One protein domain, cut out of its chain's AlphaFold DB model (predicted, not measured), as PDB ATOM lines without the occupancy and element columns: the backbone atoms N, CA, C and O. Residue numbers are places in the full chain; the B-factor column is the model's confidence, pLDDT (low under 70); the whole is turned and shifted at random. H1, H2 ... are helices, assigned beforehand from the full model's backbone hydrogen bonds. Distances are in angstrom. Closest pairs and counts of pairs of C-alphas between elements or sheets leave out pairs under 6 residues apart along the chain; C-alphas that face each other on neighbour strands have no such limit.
ATOM      1  N   GLU A   2     115.660  96.894  50.056       65.88
ATOM      2  CA  GLU A   2     115.923  95.552  50.607       65.88
ATOM      3  C   GLU A   2     117.317  95.432  51.234       65.88
ATOM      4  O   GLU A   2     117.429  95.000  52.373       65.88
ATOM      5  N   GLU A   3     118.348  95.961  50.576       71.12
ATOM      6  CA  GLU A   3     119.727  95.952  51.089       71.12
ATOM      7  C   GLU A   3     119.889  96.731  52.412       71.12
ATOM      8  O   GLU A   3     120.580  96.301  53.333       71.12
ATOM      9  N   LEU A   4     119.170  97.853  52.562       74.75
ATOM     10  CA  LEU A   4     119.131  98.613  53.816       74.75
ATOM     11  C   LEU A   4     118.372  97.848  54.908       74.75
ATOM     12  O   LEU A   4     118.789  97.840  56.063       74.75
ATOM     13  N   ALA A   5     117.263  97.197  54.557       71.81
ATOM     14  CA  ALA A   5     116.487  96.385  55.487       71.81
ATOM     15  C   ALA A   5     117.290  95.184  55.995       71.81
ATOM     16  O   ALA A   5     117.254  94.883  57.185       71.81
ATOM     17  N   GLU A   6     118.049  94.542  55.112       79.31
ATOM     18  CA  GLU A   6     118.935  93.431  55.431       79.31
ATOM     19  C   GLU A   6     120.099  93.881  56.323       79.31
ATOM     20  O   GLU A   6     120.368  93.256  57.353       79.31
ATOM     21  N   ALA A   7     120.725  95.020  56.007       79.75
ATOM     22  CA  ALA A   7     121.769  95.611  56.840       79.75
ATOM     23  C   ALA A   7     121.259  95.939  58.254       79.75
ATOM     24  O   ALA A   7     121.882  95.556  59.245       79.75
ATOM     25  N   LEU A   8     120.095  96.586  58.370       74.38
ATOM     26  CA  LEU A   8     119.487  96.908  59.665       74.38
ATOM     27  C   LEU A   8     119.029  95.646  60.408       74.38
ATOM     28  O   LEU A   8     119.234  95.541  61.613       74.38
ATOM     29  N   SER A   9     118.480  94.659  59.698       79.94
ATOM     30  CA  SER A   9     118.112  93.353  60.253       79.94
ATOM     31  C   SER A   9     119.317  92.654  60.886       79.94
ATOM     32  O   SER A   9     119.232  92.143  62.003       79.94
ATOM     33  N   LYS A  10     120.478  92.714  60.221       79.62
ATOM     34  CA  LYS A  10     121.743  92.168  60.722       79.62
ATOM     35  C   LYS A  10     122.301  92.956  61.909       79.62
ATOM     36  O   LYS A  10     122.779  92.342  62.858       79.62
ATOM     37  N   ILE A  11     122.218  94.289  61.880       80.44
ATOM     38  CA  ILE A  11     122.696  95.169  62.962       80.44
ATOM     39  C   ILE A  11     121.853  95.002  64.232       80.44
ATOM     40  O   ILE A  11     122.399  94.895  65.327       80.44
ATOM     41  N   PHE A  12     120.526  94.958  64.098       75.69
ATOM     42  CA  PHE A  12     119.605  94.884  65.235       75.69
ATOM     43  C   PHE A  12     119.221  93.449  65.629       75.69
ATOM     44  O   PHE A  12     118.565  93.257  66.654       75.69
ATOM     45  N   GLY A  13     119.614  92.441  64.840       75.50
ATOM     46  CA  GLY A  13     119.279  91.035  65.076       75.50
ATOM     47  C   GLY A  13     117.775  90.754  64.996       75.50
ATOM     48  O   GLY A  13     117.256  89.939  65.759       75.50
ATOM     49  N   VAL A  14     117.051  91.471  64.133       71.56
ATOM     50  CA  VAL A  14     115.596  91.348  63.963       71.56
ATOM     51  C   VAL A  14     115.286  91.190  62.488       71.56
ATOM     52  O   VAL A  14     115.634  92.060  61.707       71.56
ATOM     53  N   GLU A  15     114.588  90.120  62.119       71.19
ATOM     54  CA  GLU A  15     114.215  89.856  60.729       71.19
ATOM     55  C   GLU A  15     113.198  90.895  60.215       71.19
ATOM     56  O   GLU A  15     112.032  90.906  60.619       71.19
ATOM     57  N   ILE A  16     113.631  91.777  59.308       67.12
ATOM     58  CA  ILE A  16     112.771  92.789  58.675       67.12
ATOM     59  C   ILE A  16     112.281  92.249  57.325       67.12
ATOM     60  O   ILE A  16     112.853  92.538  56.279       67.12
ATOM     61  N   LYS A  17     111.195  91.462  57.345       67.38
ATOM     62  CA  LYS A  17     110.641  90.795  56.144       67.38
ATOM     63  C   LYS A  17     110.079  91.745  55.084       67.38
ATOM     64  O   LYS A  17     110.081  91.416  53.905       67.38
ATOM     65  N   ASN A  18     109.550  92.904  55.483       67.38
ATOM     66  CA  ASN A  18     108.984  93.873  54.547       67.38
ATOM     67  C   ASN A  18     109.209  95.306  55.050       67.38
ATOM     68  O   ASN A  18     108.420  95.860  55.819       67.38
ATOM     69  N   CYS A  19     110.312  95.905  54.600       65.38
ATOM     70  CA  CYS A  19     110.695  97.275  54.939       65.38
ATOM     71  C   CYS A  19     109.663  98.317  54.497       65.38
ATOM     72  O   CYS A  19     109.513  99.341  55.158       65.38
ATOM     73  N   PHE A  20     108.919  98.041  53.423       66.00
ATOM     74  CA  PHE A  20     107.855  98.916  52.957       66.00
ATOM     75  C   PHE A  20     106.640  98.857  53.879       66.00
ATOM     76  O   PHE A  20     106.076  99.894  54.180       66.00
ATOM     77  N   SER A  21     106.272  97.684  54.395       65.81
ATOM     78  CA  SER A  21     105.182  97.545  55.374       65.81
ATOM     79  C   SER A  21     105.535  98.220  56.690       65.81
ATOM     80  O   SER A  21     104.739  98.992  57.199       65.81
ATOM     81  N   ALA A  22     106.765  98.022  57.176       64.56
ATOM     82  CA  ALA A  22     107.264  98.718  58.359       64.56
ATOM     83  C   ALA A  22     107.267 100.245  58.161       64.56
ATOM     84  O   ALA A  22     106.793 100.981  59.020       64.56
ATOM     85  N   TYR A  23     107.729 100.727  57.002       67.00
ATOM     86  CA  TYR A  23     107.678 102.145  56.640       67.00
ATOM     87  C   TYR A  23     106.241 102.666  56.492       67.00
ATOM     88  O   TYR A  23     105.939 103.772  56.932       67.00
ATOM     89  N   ILE A  24     105.343 101.892  55.882       67.19
ATOM     90  CA  ILE A  24     103.933 102.245  55.717       67.19
ATOM     91  C   ILE A  24     103.228 102.262  57.061       67.19
ATOM     92  O   ILE A  24     102.415 103.152  57.253       67.19
ATOM     93  N   ASP A  25     103.547 101.366  57.991       65.31
ATOM     94  CA  ASP A  25     103.036 101.416  59.357       65.31
ATOM     95  C   ASP A  25     103.557 102.668  60.071       65.31
ATOM     96  O   ASP A  25     102.747 103.445  60.560       65.31
ATOM     97  N   MET A  26     104.864 102.962  60.005       66.06
ATOM     98  CA  MET A  26     105.443 104.210  60.539       66.06
ATOM     99  C   MET A  26     104.806 105.473  59.928       66.06
ATOM    100  O   MET A  26     104.659 106.493  60.599       66.06
ATOM    101  N   LYS A  27     104.427 105.421  58.645       63.88
ATOM    102  CA  LYS A  27     103.823 106.536  57.896       63.88
ATOM    103  C   LYS A  27     102.301 106.617  58.069       63.88
ATOM    104  O   LYS A  27     101.733 107.711  58.003       63.88
ATOM    105  N   ARG A  28     101.615 105.489  58.277       59.25
ATOM    106  CA  ARG A  28     100.176 105.407  58.555       59.25
ATOM    107  C   ARG A  28      99.965 105.721  60.028       59.25
ATOM    108  O   ARG A  28     100.066 104.859  60.888       59.25
ATOM    109  N   ARG A  29      99.618 106.981  60.287       62.88
ATOM    110  CA  ARG A  29      99.161 107.509  61.581       62.88
ATOM    111  C   ARG A  29      98.065 106.622  62.189       62.88
ATOM    112  O   ARG A  29      96.889 106.818  61.903       62.88
ATOM    113  N   LYS A  30      98.448 105.643  63.011       62.72
ATOM    114  CA  LYS A  30      97.522 104.907  63.886       62.72
ATOM    115  C   LYS A  30      97.296 105.627  65.225       62.72
ATOM    116  O   LYS A  30      96.399 105.243  65.962       62.72
ATOM    117  N   ALA A  31      98.075 106.671  65.513       61.75
ATOM    118  CA  ALA A  31      97.989 107.508  66.707       61.75
ATOM    119  C   ALA A  31      98.296 108.978  66.356       61.75
ATOM    120  O   ALA A  31      98.938 109.247  65.335       61.75
ATOM    121  N   ASP A  32      97.871 109.922  67.204       70.06
ATOM    122  CA  ASP A  32      98.125 111.365  67.020       70.06
ATOM    123  C   ASP A  32      99.620 111.719  67.057       70.06
ATOM    124  O   ASP A  32     100.068 112.675  66.416       70.06
ATOM    125  N   SER A  33     100.418 110.919  67.769       69.56
ATOM    126  CA  SER A  33     101.861 111.114  67.856       69.56
ATOM    127  C   SER A  33     102.572 110.631  66.592       69.56
ATOM    128  O   SER A  33     102.529 109.454  66.231       69.56
ATOM    129  N   ARG A  34     103.318 111.537  65.951       73.06
ATOM    130  CA  ARG A  34     104.188 111.228  64.800       73.06
ATOM    131  C   ARG A  34     105.408 110.384  65.173       73.06
ATOM    132  O   ARG A  34     106.099 109.898  64.284       73.06
ATOM    133  N   THR A  35     105.685 110.232  66.463       76.50
ATOM    134  CA  THR A  35     106.865 109.540  66.986       76.50
ATOM    135  C   THR A  35     106.515 108.283  67.772       76.50
ATOM    136  O   THR A  35     107.396 107.735  68.419       76.50
ATOM    137  N   TYR A  36     105.271 107.789  67.694       75.25
ATOM    138  CA  TYR A  36     104.819 106.615  68.461       75.25
ATOM    139  C   TYR A  36     105.728 105.384  68.274       75.25
ATOM    140  O   TYR A  36     105.901 104.576  69.183       75.25
ATOM    141  N   PHE A  37     106.346 105.251  67.096       73.50
ATOM    142  CA  PHE A  37     107.283 104.173  66.796       73.50
ATOM    143  C   PHE A  37     108.541 104.226  67.679       73.50
ATOM    144  O   PHE A  37     109.098 103.180  67.991       73.50
ATOM    145  N   LEU A  38     108.990 105.413  68.109       81.19
ATOM    146  CA  LEU A  38     110.117 105.559  69.037       81.19
ATOM    147  C   LEU A  38     109.747 105.068  70.436       81.19
ATOM    148  O   LEU A  38     110.555 104.395  71.076       81.19
ATOM    149  N   ASP A  39     108.524 105.355  70.881       82.75
ATOM    150  CA  ASP A  39     108.010 104.872  72.163       82.75
ATOM    151  C   ASP A  39     107.884 103.341  72.156       82.75
ATOM    152  O   ASP A  39     108.366 102.674  73.073       82.75
ATOM    153  N   GLU A  40     107.350 102.768  71.072       82.50
ATOM    154  CA  GLU A  40     107.243 101.314  70.899       82.50
ATOM    155  C   GLU A  40     108.626 100.635  70.814       82.50
ATOM    156  O   GLU A  40     108.848  99.569  71.397       82.50
ATOM    157  N   LEU A  41     109.591 101.251  70.115       83.00
ATOM    158  CA  LEU A  41     110.973 100.761  70.052       83.00
ATOM    159  C   LEU A  41     111.638 100.779  71.430       83.00
ATOM    160  O   LEU A  41     112.280  99.795  71.808       83.00
ATOM    161  N   ARG A  42     111.463 101.867  72.192       86.25
ATOM    162  CA  ARG A  42     111.962 101.992  73.567       86.25
ATOM    163  C   ARG A  42     111.392 100.889  74.455       86.25
ATOM    164  O   ARG A  42     112.147 100.248  75.184       86.25
ATOM    165  N   GLU A  43     110.085 100.655  74.393       89.94
ATOM    166  CA  GLU A  43     109.414  99.632  75.197       89.94
ATOM    167  C   GLU A  43     109.941  98.225  74.876       89.94
ATOM    168  O   GLU A  43     110.357  97.487  75.774       89.94
ATOM    169  N   LYS A  44     110.021  97.876  73.583       87.38
ATOM    170  CA  LYS A  44     110.540  96.577  73.125       87.38
ATOM    171  C   LYS A  44     112.004  96.365  73.519       87.38
ATOM    172  O   LYS A  44     112.362  95.257  73.922       87.38
ATOM    173  N   LEU A  45     112.846  97.396  73.409       82.12
ATOM    174  CA  LEU A  45     114.259  97.322  73.790       82.12
ATOM    175  C   LEU A  45     114.417  97.078  75.293       82.12
ATOM    176  O   LEU A  45     115.081  96.120  75.686       82.12
ATOM    177  N   ASN A  46     113.761  97.892  76.123       87.19
ATOM    178  CA  ASN A  46     113.828  97.759  77.580       87.19
ATOM    179  C   ASN A  46     113.334  96.387  78.042       87.19
ATOM    180  O   ASN A  46     113.978  95.742  78.865       87.19
ATOM    181  N   ARG A  47     112.233  95.895  77.460       88.25
ATOM    182  CA  ARG A  47     111.722  94.553  77.751       88.25
ATOM    183  C   ARG A  47     112.759  93.469  77.451       88.25
ATOM    184  O   ARG A  47     112.963  92.589  78.280       88.25
ATOM    185  N   ARG A  48     113.443  93.538  76.304       84.25
ATOM    186  CA  ARG A  48     114.504  92.576  75.950       84.25
ATOM    187  C   ARG A  48     115.697  92.638  76.897       84.25
ATOM    188  O   ARG A  48     116.264  91.595  77.202       84.25
ATOM    189  N   MET A  49     116.074  93.833  77.355       84.75
ATOM    190  CA  MET A  49     117.144  93.995  78.344       84.75
ATOM    191  C   MET A  49     116.766  93.313  79.661       84.75
ATOM    192  O   MET A  49     117.492  92.430  80.104       84.75
ATOM    193  N   VAL A  50     115.577  93.609  80.196       86.38
ATOM    194  CA  VAL A  50     115.064  92.984  81.426       86.38
ATOM    195  C   VAL A  50     114.955  91.463  81.279       86.38
ATOM    196  O   VAL A  50     115.411  90.721  82.142       86.38
ATOM    197  N   GLU A  51     114.392  90.970  80.174       86.31
ATOM    198  CA  GLU A  51     114.299  89.528  79.914       86.31
ATOM    199  C   GLU A  51     115.679  88.860  79.806       86.31
ATOM    200  O   GLU A  51     115.825  87.696  80.181       86.31
ATOM    201  N   SER A  52     116.689  89.568  79.297       81.31
ATOM    202  CA  SER A  52     118.065  89.070  79.229       81.31
ATOM    203  C   SER A  52     118.734  89.030  80.599       81.31
ATOM    204  O   SER A  52     119.355  88.019  80.936       81.31
ATOM    205  N   ASP A  53     118.544  90.072  81.412       81.38
ATOM    206  CA  ASP A  53     119.030  90.127  82.792       81.38
ATOM    207  C   ASP A  53     118.432  88.978  83.619       81.38
ATOM    208  O   ASP A  53     119.162  88.229  84.270       81.38
ATOM    209  N   LEU A  54     117.118  88.744  83.496       81.25
ATOM    210  CA  LEU A  54     116.413  87.637  84.155       81.25
ATOM    211  C   LEU A  54     116.885  86.251  83.689       81.25
ATOM    212  O   LEU A  54     116.905  85.307  84.476       81.25
ATOM    213  N   LYS A  55     117.280  86.105  82.419       80.06
ATOM    214  CA  LYS A  55     117.784  84.840  81.850       80.06
ATOM    215  C   LYS A  55     119.277  84.601  82.121       80.06
ATOM    216  O   LYS A  55     119.864  83.691  81.531       80.06
ATOM    217  N   GLY A  56     119.893  85.383  83.010       67.50
ATOM    218  CA  GLY A  56     121.290  85.217  83.406       67.50
ATOM    219  C   GLY A  56     122.290  85.806  82.411       67.50
ATOM    220  O   GLY A  56     123.386  85.267  82.267       67.50
TER     221      GLY A  56
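This is residues 2 to 56 of the 62 residues of an uncharacterized protein of Porphyromonas endodontalis (strain ATCC 35406 / BCRC 14492 / JCM 8526 / NCTC 13058 / HG 370) (UniProt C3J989). Three helices make an open, flat C that is only loosely held: the long helix H3 is one limb, the shorter H1 is the other, and H2 is the back between them, with an empty gap between H1 and H3. Residues 39 to 56, of which 39 to 54 belong to H3, stick out as a free arm, and residues 28 to 33, in the link between H2 and H3, stick out as a loop at the corner. The link from H1 folds back past H1 to reach H2. The printed part has 55 residues with three named helices, in the order H1, H2, H3, and no named strand; the class is all helix. The whole is loose, with a radius of gyration of the C-alphas of 13.4 A, and spans 38 by 30 by 12 A.

The longest helix, H3, residues 36 to 54, is close to but not clearly touching H2, residues 19 to 27. Their closest C-alphas are those of Met 26 and Phe 37, 6.5 A apart, the one pair within 8 A. Their lines stand at a steep tilt of 62 degrees, and they run opposite ways. H2 is also close to but not clearly touching H1, residues 2 to 12, with 2 pairs of C-alphas within 8 A. The closest are those of Ala 5 and Cys 19, 5.9 A apart. The lines of H1 and H2 stand about perpendicular, at 79 degrees. H1 and H3 are apart. In H1, H2 and H3 every pair of O i and N i+4 is within hydrogen-bond range.

H3 has 19 residues and measures 27.2 A from C-alpha 36 at (104.819, 106.615, 68.461) to C-alpha 54 at (116.413, 87.637, 84.155). H2 has 9 residues, Cys 19 to Lys 27, and is 11.9 A long. H1 has 11 residues and is 15.1 A long, beginning with C-alpha 2 at (115.923, 95.552, 50.607).

The two C-alphas farthest apart are those of Asp 32 and Gly 56, 38.6 A. Without the stretches that stand free, residues 28 to 33 and 39 to 56, the body has 31 residues and spans 26 by 16 by 12 A. The printed part has no cut. The link from H1 to H2 has 6 residues and that from H2 to H3 has 8; both are short links. The mean pLDDT of the printed part is 74.8, and 19 residues are under 70: residue 2, residues 16 to 31, residue 33 and residue 56. The mean pLDDT is 83 in H3, 76 in H1 and 66 in H2.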